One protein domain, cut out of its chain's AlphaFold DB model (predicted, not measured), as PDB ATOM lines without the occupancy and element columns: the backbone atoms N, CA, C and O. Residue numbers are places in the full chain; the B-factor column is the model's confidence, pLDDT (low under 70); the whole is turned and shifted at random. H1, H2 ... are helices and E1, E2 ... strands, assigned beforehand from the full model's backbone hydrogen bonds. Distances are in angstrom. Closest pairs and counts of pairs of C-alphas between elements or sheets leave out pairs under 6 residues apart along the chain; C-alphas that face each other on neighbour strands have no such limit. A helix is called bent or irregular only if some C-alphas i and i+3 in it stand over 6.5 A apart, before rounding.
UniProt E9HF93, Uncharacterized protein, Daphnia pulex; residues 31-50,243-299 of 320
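This is residues 31 to 50 and 243 to 299 of the 320 residues of an uncharacterized protein of Daphnia pulex (UniProt E9HF93). A strongly twisted ribbon of three antiparallel strands, E1 bent sharply along it, has the last turns of the long helix H1, residues 258 to 264, packed on its E2 and E3 strands, and the short helix H2 folds back along H1 and packs beside the strands, closest to E2. The printed part has 77 residues, in the order E1, H1, H2, E2, E3, with sheet order E1, E3, E2 and a mixed class of helices and strands. It is elongated, 45 by 27 by 19 A, yet only just compact, close to loose, with a radius of gyration of the C-alphas of 13.8 A.

E1, residues 31 to 44, bends by 91 degrees at residue 37 and is antiparallel to the inner strand E3, residues 287 to 298, with N 34 and O 294 2.9 A apart. H1, residues 243 to 264, is on the sheet across the strands, at 80 degrees to E3 on the local plane and a height of 14.0 A; the two make two layers, a helix on one face of a sheet. H2, residues 266 to 272, touches residues 254 to 262 of H1 in a helical hairpin, opposite ways at a shallow tilt of 16 degrees, with the closest C-alphas, Ala 258 and Ala 269, 4.7 A apart. E2, residues 279 to 284, forms a hairpin with E3, with N 282 and O 289 2.9 A apart; its C-alpha of Leu 281 is 4.2 A from that of Gly 266 in H2, their closest pair. Every O i to N i+4 pair is within hydrogen-bond range in H2, and 16 of 18 in H1.

E1 begins at C-alpha 31 (-57.187, 33.380, 51.899) and spans 24.8 A. H1 spans 31.8 A, H2 10.0 A and E2 16.3 A. E3 spans 33.5 A to C-alpha 298 (-59.430, 29.771, 56.400).

The C-alphas of Thr 50 and Arg 299, the two farthest apart, are 47.3 A apart. Residues 51 to 242 are not printed, with 16.0 A between C-alphas 50 and 243; of the links printed whole, none is long. The pLDDT is under 70 at residue 31, residues 45 to 50 and residues 297 to 299.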
ATOM      1  N   LYS A  31     -58.429  34.025  52.325       67.19
ATOM      2  CA  LYS A  31     -57.187  33.380  51.899       67.19
ATOM      3  C   LYS A  31     -56.016  34.086  52.576       67.19
ATOM      4  O   LYS A  31     -55.833  35.286  52.390       67.19
ATOM      5  N   ILE A  32     -55.238  33.350  53.361       76.62
ATOM      6  CA  ILE A  32     -54.012  33.838  54.008       76.62
ATOM      7  C   ILE A  32     -52.837  33.126  53.340       76.62
ATOM      8  O   ILE A  32     -52.913  31.931  53.082       76.62
ATOM      9  N   CYS A  33     -51.753  33.832  53.039       82.38
ATOM     10  CA  CYS A  33     -50.575  33.223  52.425       82.38
ATOM     11  C   CYS A  33     -49.555  32.838  53.504       82.38
ATOM     12  O   CYS A  33     -49.077  33.710  54.228       82.38
ATOM     13  N   ASP A  34     -49.204  31.556  53.591       82.75
ATOM     14  CA  ASP A  34     -48.135  31.064  54.464       82.75
ATOM     15  C   ASP A  34     -46.805  31.018  53.703       82.75
ATOM     16  O   ASP A  34     -46.670  30.335  52.686       82.75
ATOM     17  N   CYS A  35     -45.827  31.775  54.199       79.94
ATOM     18  CA  CYS A  35     -44.484  31.887  53.632       79.94
ATOM     19  C   CYS A  35     -43.400  31.257  54.524       79.94
ATOM     20  O   CYS A  35     -42.232  31.618  54.389       79.94
ATOM     21  N   THR A  36     -43.746  30.353  55.445       80.56
ATOM     22  CA  THR A  36     -42.761  29.653  56.298       80.56
ATOM     23  C   THR A  36     -41.845  28.715  55.503       80.56
ATOM     24  O   THR A  36     -40.681  28.543  55.865       80.56
ATOM     25  N   LYS A  37     -42.335  28.152  54.387       78.06
ATOM     26  CA  LYS A  37     -41.559  27.358  53.414       78.06
ATOM     27  C   LYS A  37     -41.722  27.927  51.997       78.06
ATOM     28  O   LYS A  37     -42.493  27.388  51.203       78.06
ATOM     29  N   PRO A  38     -41.045  29.042  51.682       78.31
ATOM     30  CA  PRO A  38     -41.176  29.694  50.388       78.31
ATOM     31  C   PRO A  38     -40.588  28.834  49.268       78.31
ATOM     32  O   PRO A  38     -39.515  28.252  49.425       78.31
ATOM     33  N   THR A  39     -41.254  28.802  48.113       80.75
ATOM     34  CA  THR A  39     -40.694  28.209  46.886       80.75
ATOM     35  C   THR A  39     -40.214  29.331  45.966       80.75
ATOM     36  O   THR A  39     -41.004  30.191  45.576       80.75
ATOM     37  N   GLY A  40     -38.920  29.361  45.637       78.38
ATOM     38  CA  GLY A  40     -38.368  30.340  44.696       78.38
ATOM     39  C   GLY A  40     -38.838  30.045  43.273       78.38
ATOM     40  O   GLY A  40     -38.527  28.985  42.741       78.38
ATOM     41  N   ILE A  41     -39.580  30.974  42.663       74.19
ATOM     42  CA  ILE A  41     -40.095  30.833  41.287       74.19
ATOM     43  C   ILE A  41     -39.013  31.216  40.264       74.19
ATOM     44  O   ILE A  41     -39.039  30.761  39.125       74.19
ATOM     45  N   GLY A  42     -38.040  32.032  40.675       77.19
ATOM     46  CA  GLY A  42     -36.916  32.461  39.848       77.19
ATOM     47  C   GLY A  42     -36.652  33.961  39.946       77.19
ATOM     48  O   GLY A  42     -37.320  34.692  40.686       77.19
ATOM     49  N   LEU A  43     -35.647  34.409  39.193       76.19
ATOM     50  CA  LEU A  43     -35.327  35.823  39.035       76.19
ATOM     51  C   LEU A  43     -36.271  36.449  38.006       76.19
ATOM     52  O   LEU A  43     -36.401  35.943  36.892       76.19
ATOM     53  N   LEU A  44     -36.909  37.561  38.364       71.19
ATOM     54  CA  LEU A  44     -37.644  38.379  37.411       71.19
ATOM     55  C   LEU A  44     -36.639  39.214  36.625       71.19
ATOM     56  O   LEU A  44     -36.145  40.237  37.098       71.19
ATOM     57  N   THR A  45     -36.326  38.761  35.417       61.16
ATOM     58  CA  THR A  45     -35.633  39.581  34.429       61.16
ATOM     59  C   THR A  45     -36.663  40.470  33.756       61.16
ATOM     60  O   THR A  45     -37.493  40.001  32.972       61.16
ATOM     61  N   PHE A  46     -36.627  41.756  34.076       63.69
ATOM     62  CA  PHE A  46     -37.381  42.743  33.324       63.69
ATOM     63  C   PHE A  46     -36.665  42.911  31.989       63.69
ATOM     64  O   PHE A  46     -35.485  43.245  31.943       63.69
ATOM     65  N   SER A  47     -37.352  42.584  30.896       56.03
ATOM     66  CA  SER A  47     -36.858  42.943  29.576       56.03
ATOM     67  C   SER A  47     -36.952  44.458  29.490       56.03
ATOM     68  O   SER A  47     -38.038  44.985  29.239       56.03
ATOM     69  N   ASP A  48     -35.832  45.147  29.692       53.75
ATOM     70  CA  ASP A  48     -35.654  46.546  29.309       53.75
ATOM     71  C   ASP A  48     -35.636  46.600  27.777       53.75
ATOM     72  O   ASP A  48     -34.613  46.819  27.133       53.75
ATOM     73  N   GLY A  49     -36.778  46.278  27.165       52.81
ATOM     74  CA  GLY A  49     -36.973  46.492  25.748       52.81
ATOM     75  C   GLY A  49     -36.828  47.985  25.528       52.81
ATOM     76  O   GLY A  49     -37.582  48.767  26.109       52.81
ATOM     77  N   THR A  50     -35.844  48.385  24.730       56.56
ATOM     78  CA  THR A  50     -35.785  49.740  24.203       56.56
ATOM     79  C   THR A  50     -37.135  50.001  23.545       56.56
ATOM     80  O   THR A  50     -37.499  49.341  22.571       56.56
ATOM     81  N   ILE A 243     -50.503  55.310  21.464       75.06
ATOM     82  CA  ILE A 243     -50.967  54.369  22.493       75.06
ATOM     83  C   ILE A 243     -49.907  53.296  22.760       75.06
ATOM     84  O   ILE A 243     -49.608  53.016  23.919       75.06
ATOM     85  N   GLN A 244     -49.318  52.706  21.717       72.56
ATOM     86  CA  GLN A 244     -48.316  51.649  21.882       72.56
ATOM     87  C   GLN A 244     -47.043  52.152  22.574       72.56
ATOM     88  O   GLN A 244     -46.533  51.473  23.471       72.56
ATOM     89  N   SER A 245     -46.558  53.348  22.221       75.06
ATOM     90  CA  SER A 245     -45.380  53.939  22.867       75.06
ATOM     91  C   SER A 245     -45.661  54.323  24.323       75.06
ATOM     92  O   SER A 245     -44.888  53.964  25.212       75.06
ATOM     93  N   VAL A 246     -46.815  54.937  24.602       81.00
ATOM     94  CA  VAL A 246     -47.241  55.287  25.966       81.00
ATOM     95  C   VAL A 246     -47.436  54.034  26.825       81.00
ATOM     96  O   VAL A 246     -47.032  54.017  27.984       81.00
ATOM     97  N   GLN A 247     -47.994  52.951  26.277       80.12
ATOM     98  CA  GLN A 247     -48.136  51.677  26.992       80.12
ATOM     99  C   GLN A 247     -46.793  50.984  27.260       80.12
ATOM    100  O   GLN A 247     -46.663  50.268  28.257       80.12
ATOM    101  N   CYS A 248     -45.804  51.140  26.375       80.94
ATOM    102  CA  CYS A 248     -44.440  50.657  26.608       80.94
ATOM    103  C   CYS A 248     -43.804  51.424  27.776       80.94
ATOM    104  O   CYS A 248     -43.360  50.818  28.752       80.94
ATOM    105  N   GLU A 249     -43.896  52.753  27.742       80.94
ATOM    106  CA  GLU A 249     -43.320  53.623  28.766       80.94
ATOM    107  C   GLU A 249     -44.008  53.463  30.128       80.94
ATOM    108  O   GLU A 249     -43.360  53.375  31.170       80.94
ATOM    109  N   GLN A 250     -45.334  53.307  30.136       82.00
ATOM    110  CA  GLN A 250     -46.084  53.030  31.357       82.00
ATOM    111  C   GLN A 250     -45.681  51.689  31.984       82.00
ATOM    112  O   GLN A 250     -45.649  51.574  33.210       82.00
ATOM    113  N   ARG A 251     -45.368  50.667  31.172       79.06
ATOM    114  CA  ARG A 251     -44.846  49.388  31.679       79.06
ATOM    115  C   ARG A 251     -43.461  49.567  32.295       79.06
ATOM    116  O   ARG A 251     -43.253  49.088  33.406       79.06
ATOM    117  N   ARG A 252     -42.570  50.314  31.636       80.56
ATOM    118  CA  ARG A 252     -41.231  50.640  32.155       80.56
ATOM    119  C   ARG A 252     -41.301  51.323  33.523       80.56
ATOM    120  O   ARG A 252     -40.742  50.813  34.490       80.56
ATOM    121  N   ILE A 253     -42.090  52.393  33.641       82.62
ATOM    122  CA  ILE A 253     -42.265  53.131  34.905       82.62
ATOM    123  C   ILE A 253     -42.870  52.233  35.993       82.62
ATOM    124  O   ILE A 253     -42.425  52.259  37.140       82.62
ATOM    125  N   LYS A 254     -43.869  51.404  35.658       81.38
ATOM    126  CA  LYS A 254     -44.457  50.455  36.619       81.38
ATOM    127  C   LYS A 254     -43.436  49.442  37.130       81.38
ATOM    128  O   LYS A 254     -43.494  49.100  38.309       81.38
ATOM    129  N   HIS A 255     -42.526  48.970  36.278       80.25
ATOM    130  CA  HIS A 255     -41.458  48.052  36.682       80.25
ATOM    131  C   HIS A 255     -40.461  48.729  37.626       80.25
ATOM    132  O   HIS A 255     -40.196  48.192  38.699       80.25
ATOM    133  N   GLU A 256     -39.981  49.924  37.280       81.62
ATOM    134  CA  GLU A 256     -39.065  50.702  38.129       81.62
ATOM    135  C   GLU A 256     -39.685  50.999  39.503       81.62
ATOM    136  O   GLU A 256     -39.057  50.801  40.546       81.62
ATOM    137  N   GLN A 257     -40.963  51.390  39.521       84.12
ATOM    138  CA  GLN A 257     -41.710  51.567  40.764       84.12
ATOM    139  C   GLN A 257     -41.807  50.256  41.547       84.12
ATOM    140  O   GLN A 257     -41.481  50.236  42.729       84.12
ATOM    141  N   ALA A 258     -42.193  49.145  40.914       82.25
ATOM    142  CA  ALA A 258     -42.302  47.857  41.595       82.25
ATOM    143  C   ALA A 258     -40.965  47.383  42.193       82.25
ATOM    144  O   ALA A 258     -40.967  46.817  43.284       82.25
ATOM    145  N   MET A 259     -39.828  47.648  41.538       82.00
ATOM    146  CA  MET A 259     -38.500  47.354  42.091       82.00
ATOM    147  C   MET A 259     -38.224  48.143  43.373       82.00
ATOM    148  O   MET A 259     -37.821  47.555  44.376       82.00
ATOM    149  N   SER A 260     -38.486  49.454  43.362       84.12
ATOM    150  CA  SER A 260     -38.348  50.311  44.549       84.12
ATOM    151  C   SER A 260     -39.265  49.842  45.684       84.12
ATOM    152  O   SER A 260     -38.853  49.729  46.838       84.12
ATOM    153  N   ILE A 261     -40.493  49.443  45.343       86.25
ATOM    154  CA  ILE A 261     -41.479  48.935  46.301       86.25
ATOM    155  C   ILE A 261     -41.068  47.590  46.887       86.25
ATOM    156  O   ILE A 261     -41.247  47.358  48.082       86.25
ATOM    157  N   ALA A 262     -40.458  46.716  46.089       85.88
ATOM    158  CA  ALA A 262     -40.009  45.407  46.540       85.88
ATOM    159  C   ALA A 262     -38.907  45.483  47.613       85.88
ATOM    160  O   ALA A 262     -38.734  44.513  48.352       85.88
ATOM    161  N   GLN A 263     -38.200  46.616  47.740       84.94
ATOM    162  CA  GLN A 263     -37.213  46.828  48.806       84.94
ATOM    163  C   GLN A 263     -37.857  46.965  50.192       84.94
ATOM    164  O   GLN A 263     -37.256  46.553  51.181       84.94
ATOM    165  N   TYR A 264     -39.077  47.507  50.274       86.38
ATOM    166  CA  TYR A 264     -39.759  47.746  51.551       86.38
ATOM    167  C   TYR A 264     -41.008  46.874  51.755       86.38
ATOM    168  O   TYR A 264     -41.304  46.467  52.877       86.38
ATOM    169  N   ASN A 265     -41.748  46.552  50.690       89.31
ATOM    170  CA  ASN A 265     -42.958  45.736  50.736       89.31
ATOM    171  C   ASN A 265     -43.123  44.879  49.467       89.31
ATOM    172  O   ASN A 265     -43.760  45.260  48.483       89.31
ATOM    173  N   GLY A 266     -42.611  43.650  49.540       86.69
ATOM    174  CA  GLY A 266     -42.679  42.668  48.457       86.69
ATOM    175  C   GLY A 266     -44.083  42.235  48.023       86.69
ATOM    176  O   GLY A 266     -44.253  41.797  46.887       86.69
ATOM    177  N   TRP A 267     -45.085  42.346  48.899       86.81
ATOM    178  CA  TRP A 267     -46.476  41.999  48.580       86.81
ATOM    179  C   TRP A 267     -47.154  43.093  47.763       86.81
ATOM    180  O   TRP A 267     -47.824  42.814  46.770       86.81
ATOM    181  N   LEU A 268     -46.928  44.347  48.157       87.25
ATOM    182  CA  LEU A 268     -47.418  45.507  47.422       87.25
ATOM    183  C   LEU A 268     -46.791  45.568  46.024       87.25
ATOM    184  O   LEU A 268     -47.499  45.771  45.040       87.25
ATOM    185  N   ALA A 269     -45.487  45.298  45.929       87.12
ATOM    186  CA  ALA A 269     -44.782  45.232  44.654       87.12
ATOM    187  C   ALA A 269     -45.347  44.139  43.727       87.12
ATOM    188  O   ALA A 269     -45.566  44.385  42.542       87.12
ATOM    189  N   ALA A 270     -45.648  42.950  44.268       86.50
ATOM    190  CA  ALA A 270     -46.275  41.870  43.504       86.50
ATOM    191  C   ALA A 270     -47.667  42.260  42.981       86.50
ATOM    192  O   ALA A 270     -47.994  41.995  41.822       86.50
ATOM    193  N   SER A 271     -48.462  42.942  43.813       84.06
ATOM    194  CA  SER A 271     -49.791  43.431  43.437       84.06
ATOM    195  C   SER A 271     -49.731  44.491  42.335       84.06
ATOM    196  O   SER A 271     -50.576  44.484  41.442       84.06
ATOM    197  N   GLN A 272     -48.743  45.387  42.364       84.50
ATOM    198  CA  GLN A 272     -48.576  46.429  41.346       84.50
ATOM    199  C   GLN A 272     -48.212  45.860  39.966       84.50
ATOM    200  O   GLN A 272     -48.587  46.434  38.940       84.50
ATOM    201  N   LEU A 273     -47.533  44.711  39.938       82.81
ATOM    202  CA  LEU A 273     -47.230  43.961  38.718       82.81
ATOM    203  C   LEU A 273     -48.359  43.011  38.284       82.81
ATOM    204  O   LEU A 273     -48.218  42.327  37.273       82.81
ATOM    205  N   GLY A 274     -49.473  42.955  39.022       84.75
ATOM    206  CA  GLY A 274     -50.592  42.059  38.715       84.75
ATOM    207  C   GLY A 274     -50.233  40.574  38.825       84.75
ATOM    208  O   GLY A 274     -50.798  39.749  38.107       84.75
ATOM    209  N   LEU A 275     -49.269  40.224  39.683       83.94
ATOM    210  CA  LEU A 275     -48.884  38.830  39.906       83.94
ATOM    211  C   LEU A 275     -49.997  38.060  40.634       83.94
ATOM    212  O   LEU A 275     -50.856  38.638  41.300       83.94
ATOM    213  N   ARG A 276     -49.983  36.730  40.489       78.00
ATOM    214  CA  ARG A 276     -50.973  35.834  41.109       78.00
ATOM    215  C   ARG A 276     -50.963  35.951  42.640       78.00
ATOM    216  O   ARG A 276     -49.951  36.298  43.247       78.00
ATOM    217  N   GLU A 277     -52.093  35.593  43.248       75.69
ATOM    218  CA  GLU A 277     -52.254  35.522  44.704       75.69
ATOM    219  C   GLU A 277     -51.138  34.674  45.351       75.69
ATOM    220  O   GLU A 277     -50.724  33.647  44.808       75.69
ATOM    221  N   CYS A 278     -50.660  35.100  46.524       84.38
ATOM    222  CA  CYS A 278     -49.568  34.469  47.277       84.38
ATOM    223  C   CYS A 278     -48.173  34.492  46.623       84.38
ATOM    224  O   CYS A 278     -47.334  33.649  46.941       84.38
ATOM    225  N   ILE A 279     -47.888  35.490  45.780       85.25
ATOM    226  CA  ILE A 279     -46.523  35.800  45.324       85.25
ATOM    227  C   ILE A 279     -45.975  37.018  46.075       85.25
ATOM    228  O   ILE A 279     -46.624  38.060  46.143       85.25
ATOM    229  N   LYS A 280     -44.752  36.896  46.599       87.31
ATOM    230  CA  LYS A 280     -43.990  37.984  47.219       87.31
ATOM    231  C   LYS A 280     -42.736  38.266  46.399       87.31
ATOM    232  O   LYS A 280     -42.037  37.339  45.999       87.31
ATOM    233  N   LEU A 281     -42.430  39.542  46.183       87.69
ATOM    234  CA  LEU A 281     -41.172  39.960  45.566       87.69
ATOM    235  C   LEU A 281     -40.099  40.217  46.624       87.69
ATOM    236  O   LEU A 281     -40.376  40.813  47.663       87.69
ATOM    237  N   ALA A 282     -38.875  39.776  46.358       85.19
ATOM    238  CA  ALA A 282     -37.712  40.071  47.184       85.19
ATOM    239  C   ALA A 282     -36.631  40.722  46.320       85.19
ATOM    240  O   ALA A 282     -36.079  40.087  45.417       85.19
ATOM    241  N   ALA A 283     -36.361  41.999  46.588       83.75
ATOM    242  CA  ALA A 283     -35.311  42.753  45.919       83.75
ATOM    243  C   ALA A 283     -33.946  42.488  46.572       83.75
ATOM    244  O   ALA A 283     -33.812  42.535  47.794       83.75
ATOM    245  N   ALA A 284     -32.933  42.241  45.744       76.94
ATOM    246  CA  ALA A 284     -31.531  42.143  46.124       76.94
ATOM    247  C   ALA A 284     -30.701  42.960  45.121       76.94
ATOM    248  O   ALA A 284     -30.439  42.523  43.995       76.94
ATOM    249  N   GLY A 285     -30.331  44.184  45.507       74.81
ATOM    250  CA  GLY A 285     -29.667  45.139  44.615       74.81
ATOM    251  C   GLY A 285     -30.538  45.483  43.402       74.81
ATOM    252  O   GLY A 285     -31.683  45.897  43.562       74.81
ATOM    253  N   ASN A 286     -30.002  45.263  42.197       72.06
ATOM    254  CA  ASN A 286     -30.686  45.526  40.920       72.06
ATOM    255  C   ASN A 286     -31.546  44.349  40.430       72.06
ATOM    256  O   ASN A 286     -32.019  44.355  39.296       72.06
ATOM    257  N   THR A 287     -31.718  43.309  41.245       74.06
ATOM    258  CA  THR A 287     -32.456  42.106  40.853       74.06
ATOM    259  C   THR A 287     -33.638  41.872  41.780       74.06
ATOM    260  O   THR A 287     -33.570  42.150  42.977       74.06
ATOM    261  N   VAL A 288     -34.741  41.366  41.229       84.12
ATOM    262  CA  VAL A 288     -35.937  41.012  41.998       84.12
ATOM    263  C   VAL A 288     -36.220  39.534  41.798       84.12
ATOM    264  O   VAL A 288     -36.293  39.052  40.672       84.12
ATOM    265  N   SER A 289     -36.384  38.807  42.894       84.94
ATOM    266  CA  SER A 289     -36.781  37.400  42.882       84.94
ATOM    267  C   SER A 289     -38.252  37.262  43.254       84.94
ATOM    268  O   SER A 289     -38.758  37.984  44.119       84.94
ATOM    269  N   ALA A 290     -38.952  36.350  42.581       86.19
ATOM    270  CA  ALA A 290     -40.334  36.018  42.895       86.19
ATOM    271  C   ALA A 290     -40.387  34.780  43.794       86.19
ATOM    272  O   ALA A 290     -39.784  33.744  43.501       86.19
ATOM    273  N   ILE A 291     -41.138  34.892  44.883       87.06
ATOM    274  CA  ILE A 291     -41.298  33.850  45.889       87.06
ATOM    275  C   ILE A 291     -42.768  33.443  45.937       87.06
ATOM    276  O   ILE A 291     -43.634  34.288  46.162       87.06
ATOM    277  N   GLN A 292     -43.046  32.153  45.758       86.25
ATOM    278  CA  GLN A 292     -44.380  31.593  45.938       86.25
ATOM    279  C   GLN A 292     -44.578  31.131  47.375       86.25
ATOM    280  O   GLN A 292     -43.766  30.377  47.919       86.25
ATOM    281  N   CYS A 293     -45.695  31.548  47.958       85.12
ATOM    282  CA  CYS A 293     -46.167  31.116  49.262       85.12
ATOM    283  C   CYS A 293     -47.396  30.214  49.110       85.12
ATOM    284  O   CYS A 293     -48.123  30.286  48.115       85.12
ATOM    285  N   THR A 294     -47.639  29.351  50.092       82.56
ATOM    286  CA  THR A 294     -48.765  28.414  50.054       82.56
ATOM    287  C   THR A 294     -50.057  29.110  50.490       82.56
ATOM    288  O   THR A 294     -50.086  29.687  51.580       82.56
ATOM    289  N   PRO A 295     -51.135  29.077  49.683       79.38
ATOM    290  CA  PRO A 295     -52.415  29.645  50.084       79.38
ATOM    291  C   PRO A 295     -53.081  28.757  51.141       79.38
ATOM    292  O   PRO A 295     -53.405  27.597  50.886       79.38
ATOM    293  N   LEU A 296     -53.334  29.316  52.319       79.44
ATOM    294  CA  LEU A 296     -54.180  28.726  53.345       79.44
ATOM    295  C   LEU A 296     -55.594  29.276  53.189       79.44
ATOM    296  O   LEU A 296     -55.820  30.486  53.172       79.44
ATOM    297  N   THR A 297     -56.561  28.372  53.078       68.31
ATOM    298  CA  THR A 297     -57.973  28.751  53.034       68.31
ATOM    299  C   THR A 297     -58.529  28.637  54.443       68.31
ATOM    300  O   THR A 297     -58.713  27.527  54.941       68.31
ATOM    301  N   TYR A 298     -58.782  29.770  55.096       62.34
ATOM    302  CA  TYR A 298     -59.430  29.771  56.400       62.34
ATOM    303  C   TYR A 298     -60.932  29.974  56.215       62.34
ATOM    304  O   TYR A 298     -61.378  30.959  55.621       62.34
ATOM    305  N   ARG A 299     -61.730  29.030  56.721       51.94
ATOM    306  CA  ARG A 299     -63.161  29.258  56.922       51.94
ATOM    307  C   ARG A 299     -63.319  29.852  58.320       51.94
ATOM    308  O   ARG A 299     -63.038  29.130  59.276       51.94
TER     309      ARG A 299